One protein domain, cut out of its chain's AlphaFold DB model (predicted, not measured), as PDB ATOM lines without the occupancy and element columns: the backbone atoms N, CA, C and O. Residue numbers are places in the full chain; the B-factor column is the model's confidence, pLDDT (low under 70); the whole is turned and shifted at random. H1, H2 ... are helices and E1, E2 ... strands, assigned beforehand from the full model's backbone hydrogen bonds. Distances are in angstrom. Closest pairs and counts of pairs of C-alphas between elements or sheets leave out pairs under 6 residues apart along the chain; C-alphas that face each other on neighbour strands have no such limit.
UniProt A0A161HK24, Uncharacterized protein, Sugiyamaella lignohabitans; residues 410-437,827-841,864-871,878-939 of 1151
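What this domain is: This is residues 410 to 437, 827 to 841, 864 to 871 and 878 to 939 of the 1151 residues of an uncharacterized protein of Sugiyamaella lignohabitans (UniProt A0A161HK24). Two small twisted sheets, E1-E3-E6-E4 and E2-E8-E7, meet loosely, with E1 beside E8 and few other close points. The long hairpin of E7 and E8 makes the length, with its loop, residues 914 to 929, at one end and H3 at the other, while H1 lies beyond edge strand E4. The 113 printed residues hold named elements in the order E1 E2 E3 E4 H1 E5 E6 H2 H3 E7 E8, mostly strand. The four-strand sheet is antiparallel, the three-strand sheet mixed. The whole is loose, radius of gyration of the C-alphas 18.3 A, and elongated, spanning 59 by 35 by 23 A.

Where its parts are: Find C-alpha 410 at (28.778, 16.116, -16.082), where E1, residues 410 to 414, begins. Next come E2, 418 to 420, and E3, 426 to 435, 29.2 A long. After a cut, read E4, 827 to 829, and H1, 837 to 841; after another, E5, 864 to 870, 17.6 A. Past the third cut come E6, 878 to 883, 16.3 A, H2, 885 to 888, and H3, 893 to 897. E7, 900 to 913, runs 40.4 A from (44.450, 32.398, -2.901), and E8, 930 to 938, runs 25.8 A to (46.687, 29.158, -0.752).

How they stand to each other: Look first at E3, antiparallel to E1 at 152 degrees, N 411 to O 433 2.9 A, and to E6 at 149 degrees, N 883 to O 426 2.7 A. E6 is antiparallel to E4, N 880 to O 827 2.9 A. In the other sheet E7 and E8 form a hairpin, N 901 to O 937 2.8 A, and E2 is parallel to E8, N 419 to O 936 2.8 A. Between sheets, the closest C-alphas of E1 and E8 are Ser 411 and Ala 931, 5.8 A; those of E6 and E7 are Ile 881 and Leu 905, 7.5 A. E5 pairs with no named strand but is near E7. H2 only grazes the sheet E2 E8 E7, with residues 887 to 888; H1 and H3 are on neither sheet. H1 has its O i to N i+4 pair within hydrogen-bond range, H3 has 0 of 1 but 2 of 2 O i to N i+3 pairs, and H2 is too short for an i+4 pair.

The domain as a whole: The farthest C-alphas, Glu 896 and Asn 919, are 59.4 A apart. The cuts span 28.0 A from C-alpha 437 to 827, 18.2 A from 841 to 864, and 22.0 A from 871 to 878. The link E7 to E8 is long. Mean pLDDT of the printed part is 70.8; residues under 70 include 832 to 841, 889 to 899 and 913 to 929.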
ATOM      1  N   ILE A 410      27.502  16.516 -16.679       90.50
ATOM      2  CA  ILE A 410      28.778  16.116 -16.082       90.50
ATOM      3  C   ILE A 410      29.151  17.148 -15.016       90.50
ATOM      4  O   ILE A 410      29.131  18.348 -15.284       90.50
ATOM      5  N   SER A 411      29.468  16.689 -13.806       90.19
ATOM      6  CA  SER A 411      30.012  17.517 -12.725       90.19
ATOM      7  C   SER A 411      31.276  16.881 -12.164       90.19
ATOM      8  O   SER A 411      31.449  15.661 -12.230       90.19
ATOM      9  N   ILE A 412      32.151  17.710 -11.601       91.44
ATOM     10  CA  ILE A 412      33.305  17.257 -10.831       91.44
ATOM     11  C   ILE A 412      33.271  17.972  -9.483       91.44
ATOM     12  O   ILE A 412      33.140  19.192  -9.443       91.44
ATOM     13  N   ASP A 413      33.393  17.205  -8.408       86.62
ATOM     14  CA  ASP A 413      33.518  17.692  -7.038       86.62
ATOM     15  C   ASP A 413      34.920  17.310  -6.532       86.62
ATOM     16  O   ASP A 413      35.273  16.129  -6.553       86.62
ATOM     17  N   THR A 414      35.741  18.270  -6.099       86.81
ATOM     18  CA  THR A 414      37.034  17.963  -5.460       86.81
ATOM     19  C   THR A 414      36.822  17.386  -4.058       86.81
ATOM     20  O   THR A 414      35.802  17.632  -3.415       86.81
ATOM     21  N   GLU A 415      37.776  16.589  -3.576       81.94
ATOM     22  CA  GLU A 415      37.798  16.120  -2.185       81.94
ATOM     23  C   GLU A 415      38.081  17.262  -1.215       81.94
ATOM     24  O   GLU A 415      37.358  17.424  -0.235       81.94
ATOM     25  N   LEU A 416      39.090  18.068  -1.544       77.62
ATOM     26  CA  LEU A 416      39.549  19.204  -0.760       77.62
ATOM     27  C   LEU A 416      38.996  20.512  -1.341       77.62
ATOM     28  O   LEU A 416      38.907  20.676  -2.563       77.62
ATOM     29  N   GLU A 417      38.663  21.454  -0.463       74.81
ATOM     30  CA  GLU A 417      38.264  22.822  -0.830       74.81
ATOM     31  C   GLU A 417      39.479  23.657  -1.286       74.81
ATOM     32  O   GLU A 417      39.400  24.417  -2.253       74.81
ATOM     33  N   LYS A 418      40.626  23.464  -0.620       79.25
ATOM     34  CA  LYS A 418      41.884  24.192  -0.832       79.25
ATOM     35  C   LYS A 418      43.110  23.304  -0.557       79.25
ATOM     36  O   LYS A 418      43.015  22.348   0.209       79.25
ATOM     37  N   VAL A 419      44.261  23.645  -1.137       78.38
ATOM     38  CA  VAL A 419      45.572  22.991  -0.938       78.38
ATOM     39  C   VAL A 419      46.641  24.046  -0.637       78.38
ATOM     40  O   VAL A 419      46.666  25.106  -1.263       78.38
ATOM     41  N   ALA A 420      47.521  23.775   0.328       74.19
ATOM     42  CA  ALA A 420      48.625  24.667   0.677       74.19
ATOM     43  C   ALA A 420      49.737  24.639  -0.387       74.19
ATOM     44  O   ALA A 420      49.974  23.609  -1.025       74.19
ATOM     45  N   ILE A 421      50.467  25.746  -0.548       72.00
ATOM     46  CA  ILE A 421      51.733  25.736  -1.297       72.00
ATOM     47  C   ILE A 421      52.721  24.788  -0.602       72.00
ATOM     48  O   ILE A 421      52.928  24.881   0.606       72.00
ATOM     49  N   SER A 422      53.332  23.881  -1.370       69.75
ATOM     50  CA  SER A 422      54.232  22.850  -0.852       69.75
ATOM     51  C   SER A 422      55.360  22.529  -1.831       69.75
ATOM     52  O   SER A 422      55.153  22.533  -3.046       69.75
ATOM     53  N   ASP A 423      56.532  22.194  -1.286       67.25
ATOM     54  CA  ASP A 423      57.694  21.698  -2.034       67.25
ATOM     55  C   ASP A 423      57.570  20.205  -2.412       67.25
ATOM     56  O   ASP A 423      58.424  19.672  -3.123       67.25
ATOM     57  N   SER A 424      56.527  19.504  -1.942       71.31
ATOM     58  CA  SER A 424      56.271  18.089  -2.237       71.31
ATOM     59  C   SER A 424      55.091  17.878  -3.191       71.31
ATOM     60  O   SER A 424      54.129  18.648  -3.201       71.31
ATOM     61  N   GLU A 425      55.155  16.801  -3.986       72.81
ATOM     62  CA  GLU A 425      54.083  16.422  -4.913       72.81
ATOM     63  C   GLU A 425      52.794  16.088  -4.143       72.81
ATOM     64  O   GLU A 425      52.745  15.121  -3.383       72.81
ATOM     65  N   GLN A 426      51.760  16.905  -4.340       76.06
ATOM     66  CA  GLN A 426      50.452  16.735  -3.702       76.06
ATOM     67  C   GLN A 426      49.579  15.736  -4.469       76.06
ATOM     68  O   GLN A 426      49.796  15.495  -5.656       76.06
ATOM     69  N   TYR A 427      48.545  15.191  -3.830       79.31
ATOM     70  CA  TYR A 427      47.571  14.314  -4.486       79.31
ATOM     71  C   TYR A 427      46.152  14.730  -4.114       79.31
ATOM     72  O   TYR A 427      45.846  14.936  -2.943       79.31
ATOM     73  N   VAL A 428      45.278  14.850  -5.114       81.06
ATOM     74  CA  VAL A 428      43.885  15.282  -4.928       81.06
ATOM     75  C   VAL A 428      42.947  14.263  -5.561       81.06
ATOM     76  O   VAL A 428      43.104  13.910  -6.732       81.06
ATOM     77  N   SER A 429      41.942  13.810  -4.811       85.06
ATOM     78  CA  SER A 429      40.845  13.008  -5.362       85.06
ATOM     79  C   SER A 429      39.717  13.918  -5.853       85.06
ATOM     80  O   SER A 429      39.400  14.936  -5.240       85.06
ATOM     81  N   CYS A 430      39.083  13.542  -6.956       88.31
ATOM     82  CA  CYS A 430      37.948  14.240  -7.552       88.31
ATOM     83  C   CYS A 430      36.831  13.232  -7.848       88.31
ATOM     84  O   CYS A 430      37.063  12.238  -8.536       88.31
ATOM     85  N   LEU A 431      35.611  13.485  -7.378       90.94
ATOM     86  CA  LEU A 431      34.428  12.723  -7.772       90.94
ATOM     87  C   LEU A 431      33.907  13.264  -9.102       90.94
ATOM     88  O   LEU A 431      33.343  14.355  -9.152       90.94
ATOM     89  N   LEU A 432      34.035  12.482 -10.171       92.44
ATOM     90  CA  LEU A 432      33.371  12.770 -11.436       92.44
ATOM     91  C   LEU A 432      32.000  12.086 -11.439       92.44
ATOM     92  O   LEU A 432      31.889  10.869 -11.273       92.44
ATOM     93  N   THR A 433      30.949  12.880 -11.638       91.38
ATOM     94  CA  THR A 433      29.561  12.415 -11.739       91.38
ATOM     95  C   THR A 433      29.020  12.686 -13.141       91.38
ATOM     96  O   THR A 433      29.070  13.821 -13.612       91.38
ATOM     97  N   VAL A 434      28.461  11.668 -13.800       90.06
ATOM     98  CA  VAL A 434      27.647  11.820 -15.018       90.06
ATOM     99  C   VAL A 434      26.202  11.469 -14.684       90.06
ATOM    100  O   VAL A 434      25.955  10.407 -14.116       90.06
ATOM    101  N   ASN A 435      25.255  12.333 -15.041       87.75
ATOM    102  CA  ASN A 435      23.833  12.159 -14.746       87.75
ATOM    103  C   ASN A 435      22.970  12.327 -16.004       87.75
ATOM    104  O   ASN A 435      23.092  13.322 -16.720       87.75
ATOM    105  N   VAL A 436      22.063  11.383 -16.247       82.88
ATOM    106  CA  VAL A 436      20.988  11.512 -17.237       82.88
ATOM    107  C   VAL A 436      19.682  11.839 -16.502       82.88
ATOM    108  O   VAL A 436      19.313  11.078 -15.607       82.88
ATOM    109  N   PRO A 437      18.947  12.907 -16.873       74.56
ATOM    110  CA  PRO A 437      17.643  13.215 -16.281       74.56
ATOM    111  C   PRO A 437      16.671  12.024 -16.303       74.56
ATOM    112  O   PRO A 437      16.659  11.243 -17.255       74.56
ATOM    113  N   SER A 827      45.252   7.508 -10.955       74.62
ATOM    114  CA  SER A 827      44.305   6.398 -10.864       74.62
ATOM    115  C   SER A 827      42.862   6.846 -11.104       74.62
ATOM    116  O   SER A 827      42.512   8.016 -10.928       74.62
ATOM    117  N   ILE A 828      42.013   5.891 -11.493       77.81
ATOM    118  CA  ILE A 828      40.568   6.060 -11.670       77.81
ATOM    119  C   ILE A 828      39.860   4.856 -11.035       77.81
ATOM    120  O   ILE A 828      40.060   3.720 -11.462       77.81
ATOM    121  N   SER A 829      39.010   5.095 -10.034       77.88
ATOM    122  CA  SER A 829      38.388   4.043  -9.214       77.88
ATOM    123  C   SER A 829      36.861   4.088  -9.281       77.88
ATOM    124  O   SER A 829      36.245   5.133  -9.071       77.88
ATOM    125  N   GLY A 830      36.234   2.933  -9.529       74.38
ATOM    126  CA  GLY A 830      34.773   2.798  -9.645       74.38
ATOM    127  C   GLY A 830      34.227   2.693 -11.075       74.38
ATOM    128  O   GLY A 830      33.032   2.906 -11.274       74.38
ATOM    129  N   VAL A 831      35.065   2.356 -12.065       72.06
ATOM    130  CA  VAL A 831      34.643   2.040 -13.444       72.06
ATOM    131  C   VAL A 831      35.245   0.700 -13.879       72.06
ATOM    132  O   VAL A 831      36.452   0.595 -14.064       72.06
ATOM    133  N   GLU A 832      34.403  -0.320 -14.070       57.78
ATOM    134  CA  GLU A 832      34.843  -1.699 -14.374       57.78
ATOM    135  C   GLU A 832      35.456  -1.863 -15.779       57.78
ATOM    136  O   GLU A 832      36.208  -2.793 -16.042       57.78
ATOM    137  N   THR A 833      35.141  -0.947 -16.694       47.97
ATOM    138  CA  THR A 833      35.374  -1.065 -18.144       47.97
ATOM    139  C   THR A 833      36.647  -0.381 -18.659       47.97
ATOM    140  O   THR A 833      36.823  -0.283 -19.873       47.97
ATOM    141  N   ALA A 834      37.512   0.135 -17.778       36.28
ATOM    142  CA  ALA A 834      38.634   1.005 -18.168       36.28
ATOM    143  C   ALA A 834      40.041   0.461 -17.856       36.28
ATOM    144  O   ALA A 834      41.006   0.927 -18.456       36.28
ATOM    145  N   ILE A 835      40.185  -0.494 -16.932       40.81
ATOM    146  CA  ILE A 835      41.492  -0.946 -16.436       40.81
ATOM    147  C   ILE A 835      41.487  -2.475 -16.339       40.81
ATOM    148  O   ILE A 835      40.552  -3.064 -15.802       40.81
ATOM    149  N   LYS A 836      42.535  -3.135 -16.848       39.88
ATOM    150  CA  LYS A 836      42.714  -4.582 -16.668       39.88
ATOM    151  C   LYS A 836      42.812  -4.936 -15.179       39.88
ATOM    152  O   LYS A 836      43.488  -4.228 -14.434       39.88
ATOM    153  N   ALA A 837      42.272  -6.088 -14.772       38.94
ATOM    154  CA  ALA A 837      42.399  -6.586 -13.395       38.94
ATOM    155  C   ALA A 837      43.868  -6.672 -12.926       38.94
ATOM    156  O   ALA A 837      44.181  -6.236 -11.821       38.94
ATOM    157  N   GLU A 838      44.769  -7.115 -13.816       37.34
ATOM    158  CA  GLU A 838      46.238  -7.089 -13.667       37.34
ATOM    159  C   GLU A 838      46.767  -5.735 -13.147       37.34
ATOM    160  O   GLU A 838      47.630  -5.674 -12.274       37.34
ATOM    161  N   VAL A 839      46.238  -4.636 -13.695       36.25
ATOM    162  CA  VAL A 839      46.702  -3.271 -13.431       36.25
ATOM    163  C   VAL A 839      46.038  -2.712 -12.172       36.25
ATOM    164  O   VAL A 839      46.743  -2.144 -11.341       36.25
ATOM    165  N   LEU A 840      44.741  -2.957 -11.943       40.94
ATOM    166  CA  LEU A 840      44.069  -2.600 -10.679       40.94
ATOM    167  C   LEU A 840      44.742  -3.256  -9.462       40.94
ATOM    168  O   LEU A 840      45.032  -2.581  -8.478       40.94
ATOM    169  N   GLN A 841      45.080  -4.546  -9.551       44.41
ATOM    170  CA  GLN A 841      45.795  -5.274  -8.492       44.41
ATOM    171  C   GLN A 841      47.214  -4.729  -8.232       44.41
ATOM    172  O   GLN A 841      47.738  -4.893  -7.128       44.41
ATOM    173  N   VAL A 864      38.081   7.164 -20.585       80.25
ATOM    174  CA  VAL A 864      37.261   6.205 -19.823       80.25
ATOM    175  C   VAL A 864      35.948   5.940 -20.553       80.25
ATOM    176  O   VAL A 864      35.244   6.873 -20.941       80.25
ATOM    177  N   THR A 865      35.579   4.667 -20.701       78.19
ATOM    178  CA  THR A 865      34.301   4.255 -21.306       78.19
ATOM    179  C   THR A 865      33.298   3.854 -20.229       78.19
ATOM    180  O   THR A 865      33.522   2.881 -19.519       78.19
ATOM    181  N   LEU A 866      32.172   4.569 -20.139       77.56
ATOM    182  CA  LEU A 866      31.051   4.264 -19.236       77.56
ATOM    183  C   LEU A 866      30.017   3.300 -19.848       77.56
ATOM    184  O   LEU A 866      29.169   2.769 -19.134       77.56
ATOM    185  N   GLY A 867      30.073   3.068 -21.163       77.44
ATOM    186  CA  GLY A 867      29.191   2.130 -21.860       77.44
ATOM    187  C   GLY A 867      27.822   2.733 -22.187       77.44
ATOM    188  O   GLY A 867      27.745   3.771 -22.844       77.44
ATOM    189  N   GLY A 868      26.741   2.051 -21.803       78.81
ATOM    190  CA  GLY A 868      25.367   2.546 -21.946       78.81
ATOM    191  C   GLY A 868      24.896   3.335 -20.721       78.81
ATOM    192  O   GLY A 868      25.212   2.951 -19.591       78.81
ATOM    193  N   LEU A 869      24.121   4.403 -20.936       81.25
ATOM    194  CA  LEU A 869      23.403   5.115 -19.870       81.25
ATOM    195  C   LEU A 869      21.887   5.068 -20.080       81.25
ATOM    196  O   LEU A 869      21.393   5.185 -21.203       81.25
ATOM    197  N   TYR A 870      21.158   4.949 -18.976       83.12
ATOM    198  CA  TYR A 870      19.693   4.883 -18.909       83.12
ATOM    199  C   TYR A 870      19.117   6.198 -18.361       83.12
ATOM    200  O   TYR A 870      19.843   6.959 -17.721       83.12
ATOM    201  N   ALA A 871      17.835   6.488 -18.594       78.50
ATOM    202  CA  ALA A 871      17.195   7.665 -18.000       78.50
ATOM    203  C   ALA A 871      17.202   7.560 -16.465       78.50
ATOM    204  O   ALA A 871      17.130   6.462 -15.902       78.50
ATOM    205  N   LEU A 878      35.781   7.989  -8.811       87.00
ATOM    206  CA  LEU A 878      36.889   8.807  -8.322       87.00
ATOM    207  C   LEU A 878      37.998   8.886  -9.378       87.00
ATOM    208  O   LEU A 878      38.330   7.884 -10.008       87.00
ATOM    209  N   VAL A 879      38.576  10.071  -9.546       86.50
ATOM    210  CA  VAL A 879      39.773  10.351 -10.349       86.50
ATOM    211  C   VAL A 879      40.805  10.970  -9.419       86.50
ATOM    212  O   VAL A 879      40.504  11.958  -8.754       86.50
ATOM    213  N   GLN A 880      42.004  10.403  -9.360       84.31
ATOM    214  CA  GLN A 880      43.109  10.930  -8.562       84.31
ATOM    215  C   GLN A 880      44.118  11.633  -9.476       84.31
ATOM    216  O   GLN A 880      44.442  11.122 -10.551       84.31
ATOM    217  N   ILE A 881      44.598  12.806  -9.062       84.12
ATOM    218  CA  ILE A 881      45.533  13.633  -9.834       84.12
ATOM    219  C   ILE A 881      46.730  14.073  -8.984       84.12
ATOM    220  O   ILE A 881      46.563  14.376  -7.800       84.12
ATOM    221  N   SER A 882      47.923  14.106  -9.589       83.81
ATOM    222  CA  SER A 882      49.156  14.571  -8.951       83.81
ATOM    223  C   SER A 882      49.468  16.050  -9.227       83.81
ATOM    224  O   SER A 882      49.315  16.574 -10.335       83.81
ATOM    225  N   ILE A 883      49.838  16.682  -8.118       84.62
ATOM    226  CA  ILE A 883      50.286  18.027  -7.750       84.62
ATOM    227  C   ILE A 883      51.785  18.340  -7.863       84.62
ATOM    228  O   ILE A 883      52.363  18.550  -6.798       84.62
ATOM    229  N   PRO A 884      52.477  18.340  -9.022       83.19
ATOM    230  CA  PRO A 884      53.909  18.655  -9.040       83.19
ATOM    231  C   PRO A 884      54.188  20.051  -8.449       83.19
ATOM    232  O   PRO A 884      53.503  21.017  -8.815       83.19
ATOM    233  N   PRO A 885      55.189  20.189  -7.558       79.12
ATOM    234  CA  PRO A 885      55.420  21.420  -6.804       79.12
ATOM    235  C   PRO A 885      55.732  22.610  -7.719       79.12
ATOM    236  O   PRO A 885      55.325  23.731  -7.432       79.12
ATOM    237  N   GLU A 886      56.340  22.391  -8.890       77.81
ATOM    238  CA  GLU A 886      56.623  23.453  -9.860       77.81
ATOM    239  C   GLU A 886      55.379  23.956 -10.615       77.81
ATOM    240  O   GLU A 886      55.514  24.796 -11.509       77.81
ATOM    241  N   GLU A 887      54.182  23.446 -10.321       75.75
ATOM    242  CA  GLU A 887      52.901  24.041 -10.726       75.75
ATOM    243  C   GLU A 887      52.145  24.666  -9.539       75.75
ATOM    244  O   GLU A 887      51.460  25.667  -9.740       75.75
ATOM    245  N   ILE A 888      52.327  24.148  -8.315       70.94
ATOM    246  CA  ILE A 888      51.770  24.727  -7.076       70.94
ATOM    247  C   ILE A 888      52.482  26.038  -6.703       70.94
ATOM    248  O   ILE A 888      51.828  27.018  -6.348       70.94
ATOM    249  N   VAL A 889      53.815  26.077  -6.799       68.50
ATOM    250  CA  VAL A 889      54.630  27.258  -6.480       68.50
ATOM    251  C   VAL A 889      54.447  28.338  -7.568       68.50
ATOM    252  O   VAL A 889      54.740  28.078  -8.745       68.50
ATOM    253  N   PRO A 890      53.983  29.559  -7.220       62.50
ATOM    254  CA  PRO A 890      53.762  30.629  -8.193       62.50
ATOM    255  C   PRO A 890      55.057  31.136  -8.844       62.50
ATOM    256  O   PRO A 890      56.132  31.118  -8.250       62.50
ATOM    257  N   LYS A 891      54.951  31.627 -10.086       64.06
ATOM    258  CA  LYS A 891      56.104  31.928 -10.959       64.06
ATOM    259  C   LYS A 891      56.420  33.432 -11.120       64.06
ATOM    260  O   LYS A 891      57.245  33.779 -11.963       64.06
ATOM    261  N   SER A 892      55.763  34.321 -10.368       60.03
ATOM    262  CA  SER A 892      55.830  35.788 -10.550       60.03
ATOM    263  C   SER A 892      55.538  36.562  -9.260       60.03
ATOM    264  O   SER A 892      54.523  36.293  -8.624       60.03
ATOM    265  N   GLU A 893      56.372  37.550  -8.918       55.75
ATOM    266  CA  GLU A 893      56.360  38.306  -7.643       55.75
ATOM    267  C   GLU A 893      55.011  38.972  -7.288       55.75
ATOM    268  O   GLU A 893      54.717  39.166  -6.112       55.75
ATOM    269  N   ASP A 894      54.138  39.235  -8.269       50.56
ATOM    270  CA  ASP A 894      52.776  39.751  -8.047       50.56
ATOM    271  C   ASP A 894      51.897  38.856  -7.138       50.56
ATOM    272  O   ASP A 894      50.883  39.322  -6.608       50.56
ATOM    273  N   TRP A 895      52.260  37.578  -6.935       56.22
ATOM    274  CA  TRP A 895      51.455  36.630  -6.154       56.22
ATOM    275  C   TRP A 895      51.313  37.008  -4.674       56.22
ATOM    276  O   TRP A 895      50.299  36.662  -4.074       56.22
ATOM    277  N   GLU A 896      52.244  37.773  -4.089       51.78
ATOM    278  CA  GLU A 896      52.181  38.170  -2.667       51.78
ATOM    279  C   GLU A 896      50.913  38.978  -2.312       51.78
ATOM    280  O   GLU A 896      50.520  39.056  -1.146       51.78
ATOM    281  N   GLN A 897      50.236  39.556  -3.312       53.25
ATOM    282  CA  GLN A 897      48.969  40.277  -3.144       53.25
ATOM    283  C   GLN A 897      47.727  39.371  -3.279       53.25
ATOM    284  O   GLN A 897      46.639  39.754  -2.841       53.25
ATOM    285  N   GLN A 898      47.863  38.165  -3.842       55.69
ATOM    286  CA  GLN A 898      46.787  37.181  -4.005       55.69
ATOM    287  C   GLN A 898      46.998  35.991  -3.057       55.69
ATOM    288  O   GLN A 898      47.675  35.022  -3.385       55.69
ATOM    289  N   ARG A 899      46.368  36.044  -1.875       64.62
ATOM    290  CA  ARG A 899      46.455  34.980  -0.849       64.62
ATOM    291  C   ARG A 899      45.952  33.604  -1.319       64.62
ATOM    292  O   ARG A 899      46.343  32.595  -0.738       64.62
ATOM    293  N   GLU A 900      45.089  33.586  -2.334       76.50
ATOM    294  CA  GLU A 900      44.450  32.398  -2.901       76.50
ATOM    295  C   GLU A 900      44.441  32.480  -4.438       76.50
ATOM    296  O   GLU A 900      44.189  33.545  -5.012       76.50
ATOM    297  N   MET A 901      44.685  31.351  -5.105       78.38
ATOM    298  CA  MET A 901      44.735  31.211  -6.563       78.38
ATOM    299  C   MET A 901      43.919  29.994  -7.014       78.38
ATOM    300  O   MET A 901      44.153  28.883  -6.550       78.38
ATOM    301  N   MET A 902      43.003  30.171  -7.971       82.25
ATOM    302  CA  MET A 902      42.330  29.040  -8.626       82.25
ATOM    303  C   MET A 902      43.266  28.354  -9.629       82.25
ATOM    304  O   MET A 902      43.734  28.990 -10.573       82.25
ATOM    305  N   MET A 903      43.472  27.047  -9.476       83.75
ATOM    306  CA  MET A 903      44.192  26.185 -10.419       83.75
ATOM    307  C   MET A 903      43.210  25.245 -11.137       83.75
ATOM    308  O   MET A 903      42.451  24.543 -10.469       83.75
ATOM    309  N   GLU A 904      43.241  25.175 -12.475       87.56
ATOM    310  CA  GLU A 904      42.605  24.068 -13.217       87.56
ATOM    311  C   GLU A 904      43.472  22.811 -13.064       87.56
ATOM    312  O   GLU A 904      44.664  22.832 -13.368       87.56
ATOM    313  N   LEU A 905      42.865  21.707 -12.634       87.19
ATOM    314  CA  LEU A 905      43.500  20.398 -12.495       87.19
ATOM    315  C   LEU A 905      43.375  19.585 -13.792       87.19
ATOM    316  O   LEU A 905      44.365  19.085 -14.325       87.19
ATOM    317  N   PHE A 906      42.155  19.465 -14.322       89.38
ATOM    318  CA  PHE A 906      41.891  18.817 -15.608       89.38
ATOM    319  C   PHE A 906      40.534  19.221 -16.193       89.38
ATOM    320  O   PHE A 906      39.551  19.392 -15.471       89.38
ATOM    321  N   THR A 907      40.442  19.245 -17.522       89.69
ATOM    322  CA  THR A 907      39.163  19.219 -18.241       89.69
ATOM    323  C   THR A 907      38.737  17.762 -18.463       89.69
ATOM    324  O   THR A 907      39.460  16.995 -19.102       89.69
ATOM    325  N   ALA A 908      37.530  17.384 -18.040       89.94
ATOM    326  CA  ALA A 908      36.848  16.172 -18.502       89.94
ATOM    327  C   ALA A 908      35.842  16.522 -19.606       89.94
ATOM    328  O   ALA A 908      35.015  17.419 -19.438       89.94
ATOM    329  N   LYS A 909      35.891  15.809 -20.736       88.56
ATOM    330  CA  LYS A 909      35.068  16.067 -21.927       88.56
ATOM    331  C   LYS A 909      34.217  14.850 -22.287       88.56
ATOM    332  O   LYS A 909      34.750  13.801 -22.655       88.56
ATOM    333  N   LEU A 910      32.898  15.010 -22.227       86.56
ATOM    334  CA  LEU A 910      31.928  13.955 -22.509       86.56
ATOM    335  C   LEU A 910      31.677  13.808 -24.021       86.56
ATOM    336  O   LEU A 910      31.454  14.794 -24.721       86.56
ATOM    337  N   SER A 911      31.662  12.569 -24.511       82.00
ATOM    338  CA  SER A 911      31.318  12.203 -25.893       82.00
ATOM    339  C   SER A 911      30.445  10.950 -25.906       82.00
ATOM    340  O   SER A 911      30.695  10.031 -25.123       82.00
ATOM    341  N   TYR A 912      29.447  10.874 -26.787       79.12
ATOM    342  CA  TYR A 912      28.572   9.705 -26.894       79.12
ATOM    343  C   TYR A 912      28.063   9.488 -28.324       79.12
ATOM    344  O   TYR A 912      27.945  10.435 -29.097       79.12
ATOM    345  N   SER A 913      27.679   8.253 -28.655       68.62
ATOM    346  CA  SER A 913      26.859   7.969 -29.841       68.62
ATOM    347  C   SER A 913      25.376   8.061 -29.466       68.62
ATOM    348  O   SER A 913      24.901   7.344 -28.580       68.62
ATOM    349  N   GLY A 914      24.664   9.010 -30.075       56.09
ATOM    350  CA  GLY A 914      23.227   9.219 -29.879       56.09
ATOM    351  C   GLY A 914      22.413   8.588 -31.005       56.09
ATOM    352  O   GLY A 914      22.953   8.271 -32.063       56.09
ATOM    353  N   PHE A 915      21.105   8.439 -30.805       52.75
ATOM    354  CA  PHE A 915      20.203   7.938 -31.846       52.75
ATOM    355  C   PHE A 915      19.822   9.051 -32.837       52.75
ATOM    356  O   PHE A 915      18.742   9.629 -32.762       52.75
ATOM    357  N   GLY A 916      20.756   9.364 -33.741       43.16
ATOM    358  CA  GLY A 916      20.471  10.009 -35.026       43.16
ATOM    359  C   GLY A 916      20.018   8.974 -36.063       43.16
ATOM    360  O   GLY A 916      20.257   7.781 -35.890       43.16
ATOM    361  N   GLU A 917      19.331   9.411 -37.119       39.22
ATOM    362  CA  GLU A 917      18.505   8.507 -37.941       39.22
ATOM    363  C   GLU A 917      19.254   7.786 -39.082       39.22
ATOM    364  O   GLU A 917      18.680   6.915 -39.732       39.22
ATOM    365  N   ASP A 918      20.534   8.101 -39.309       30.64
ATOM    366  CA  ASP A 918      21.261   7.700 -40.516       30.64
ATOM    367  C   ASP A 918      22.208   6.495 -40.353       30.64
ATOM    368  O   ASP A 918      23.269   6.559 -39.736       30.64
ATOM    369  N   ASN A 919      21.857   5.405 -41.043       31.77
ATOM    370  CA  ASN A 919      22.785   4.521 -41.770       31.77
ATOM    371  C   ASN A 919      24.016   3.951 -41.028       31.77
ATOM    372  O   ASN A 919      25.076   3.750 -41.623       31.77
ATOM    373  N   GLY A 920      23.870   3.590 -39.751       34.62
ATOM    374  CA  GLY A 920      24.720   2.594 -39.077       34.62
ATOM    375  C   GLY A 920      26.167   2.999 -38.761       34.62
ATOM    376  O   GLY A 920      26.851   2.265 -38.043       34.62
ATOM    377  N   GLN A 921      26.636   4.161 -39.220       32.84
ATOM    378  CA  GLN A 921      27.899   4.742 -38.769       32.84
ATOM    379  C   GLN A 921      27.647   5.593 -37.528       32.84
ATOM    380  O   GLN A 921      27.088   6.684 -37.590       32.84
ATOM    381  N   ALA A 922      28.062   5.069 -36.376       38.09
ATOM    382  CA  ALA A 922      28.017   5.796 -35.117       38.09
ATOM    383  C   ALA A 922      29.113   6.874 -35.094       38.09
ATOM    384  O   ALA A 922      30.189   6.642 -34.542       38.09
ATOM    385  N   GLU A 923      28.840   8.041 -35.682       42.00
ATOM    386  CA  GLU A 923      29.630   9.239 -35.396       42.00
ATOM    387  C   GLU A 923      29.546   9.554 -33.895       42.00
ATOM    388  O   GLU A 923      28.463   9.603 -33.302       42.00
ATOM    389  N   ASP A 924      30.702   9.766 -33.263       50.72
ATOM    390  CA  ASP A 924      30.756  10.265 -31.895       50.72
ATOM    391  C   ASP A 924      30.240  11.702 -31.871       50.72
ATOM    392  O   ASP A 924      30.885  12.624 -32.379       50.72
ATOM    393  N   ILE A 925      29.083  11.915 -31.246       55.16
ATOM    394  CA  ILE A 925      28.500  13.244 -31.110       55.16
ATOM    395  C   ILE A 925      29.257  13.986 -30.004       55.16
ATOM    396  O   ILE A 925      28.853  14.025 -28.840       55.16
ATOM    397  N   ASP A 926      30.381  14.593 -30.383       53.97
ATOM    398  CA  ASP A 926      31.104  15.563 -29.568       53.97
ATOM    399  C   ASP A 926      30.253  16.828 -29.397       53.97
ATOM    400  O   ASP A 926      30.326  17.780 -30.174       53.97
ATOM    401  N   LEU A 927      29.417  16.838 -28.358       54.84
ATOM    402  CA  LEU A 927      28.633  18.012 -27.974       54.84
ATOM    403  C   LEU A 927      29.458  19.079 -27.244       54.84
ATOM    404  O   LEU A 927      28.897  20.073 -26.792       54.84
ATOM    405  N   GLY A 928      30.774  18.890 -27.092       56.16
ATOM    406  CA  GLY A 928      31.646  19.837 -26.404       56.16
ATOM    407  C   GLY A 928      31.364  19.996 -24.907       56.16
ATOM    408  O   GLY A 928      31.980  20.862 -24.286       56.16
ATOM    409  N   VAL A 929      30.481  19.170 -24.334       69.25
ATOM    410  CA  VAL A 929      30.089  19.181 -22.919       69.25
ATOM    411  C   VAL A 929      31.294  18.810 -22.059       69.25
ATOM    412  O   VAL A 929      31.903  17.751 -22.233       69.25
ATOM    413  N   ARG A 930      31.665  19.717 -21.156       84.31
ATOM    414  CA  ARG A 930      32.881  19.641 -20.343       84.31
ATOM    415  C   ARG A 930      32.594  20.061 -18.912       84.31
ATOM    416  O   ARG A 930      31.822  20.990 -18.695       84.31
ATOM    417  N   ALA A 931      33.297  19.438 -17.979       85.94
ATOM    418  CA  ALA A 931      33.521  19.967 -16.640       85.94
ATOM    419  C   ALA A 931      35.030  20.162 -16.450       85.94
ATOM    420  O   ALA A 931      35.816  19.350 -16.941       85.94
ATOM    421  N   THR A 932      35.435  21.219 -15.750       88.38
ATOM    422  CA  THR A 932      36.816  21.374 -15.277       88.38
ATOM    423  C   THR A 932      36.869  21.074 -13.786       88.38
ATOM    424  O   THR A 932      36.041  21.562 -13.016       88.38
ATOM    425  N   ALA A 933      37.827  20.248 -13.377       87.88
ATOM    426  CA  ALA A 933      38.237  20.144 -11.988       87.88
ATOM    427  C   ALA A 933      39.116  21.356 -11.681       87.88
ATOM    428  O   ALA A 933      40.084  21.597 -12.401       87.88
ATOM    429  N   ASN A 934      38.793  22.114 -10.637       87.81
ATOM    430  CA  ASN A 934      39.574  23.276 -10.219       87.81
ATOM    431  C   ASN A 934      39.696  23.268  -8.694       87.81
ATOM    432  O   ASN A 934      38.777  22.803  -8.024       87.81
ATOM    433  N   ILE A 935      40.792  23.800  -8.156       85.69
ATOM    434  CA  ILE A 935      41.042  23.867  -6.711       85.69
ATOM    435  C   ILE A 935      41.653  25.216  -6.319       85.69
ATOM    436  O   ILE A 935      42.323  25.850  -7.136       85.69
ATOM    437  N   LEU A 936      41.424  25.652  -5.080       82.75
ATOM    438  CA  LEU A 936      42.116  26.799  -4.493       82.75
ATOM    439  C   LEU A 936      43.506  26.374  -4.005       82.75
ATOM    440  O   LEU A 936      43.630  25.447  -3.209       82.75
ATOM    441  N   VAL A 937      44.549  27.075  -4.436       81.00
ATOM    442  CA  VAL A 937      45.892  27.007  -3.847       81.00
ATOM    443  C   VAL A 937      46.090  28.239  -2.969       81.00
ATOM    444  O   VAL A 937      45.826  29.351  -3.427       81.00
ATOM    445  N   TYR A 938      46.532  28.064  -1.721       78.75
ATOM    446  CA  TYR A 938      46.687  29.158  -0.752       78.75
ATOM    447  C   TYR A 938      48.084  29.205  -0.120       78.75
ATOM    448  O   TYR A 938      48.773  28.189  -0.006       78.75
ATOM    449  N   SER A 939      48.498  30.400   0.312       69.50
ATOM    450  CA  SER A 939      49.758  30.609   1.037       69.50
ATOM    451  C   SER A 939      49.525  30.809   2.534       69.50
ATOM    452  O   SER A 939      48.710  31.639   2.937       69.50
TER     453      SER A 939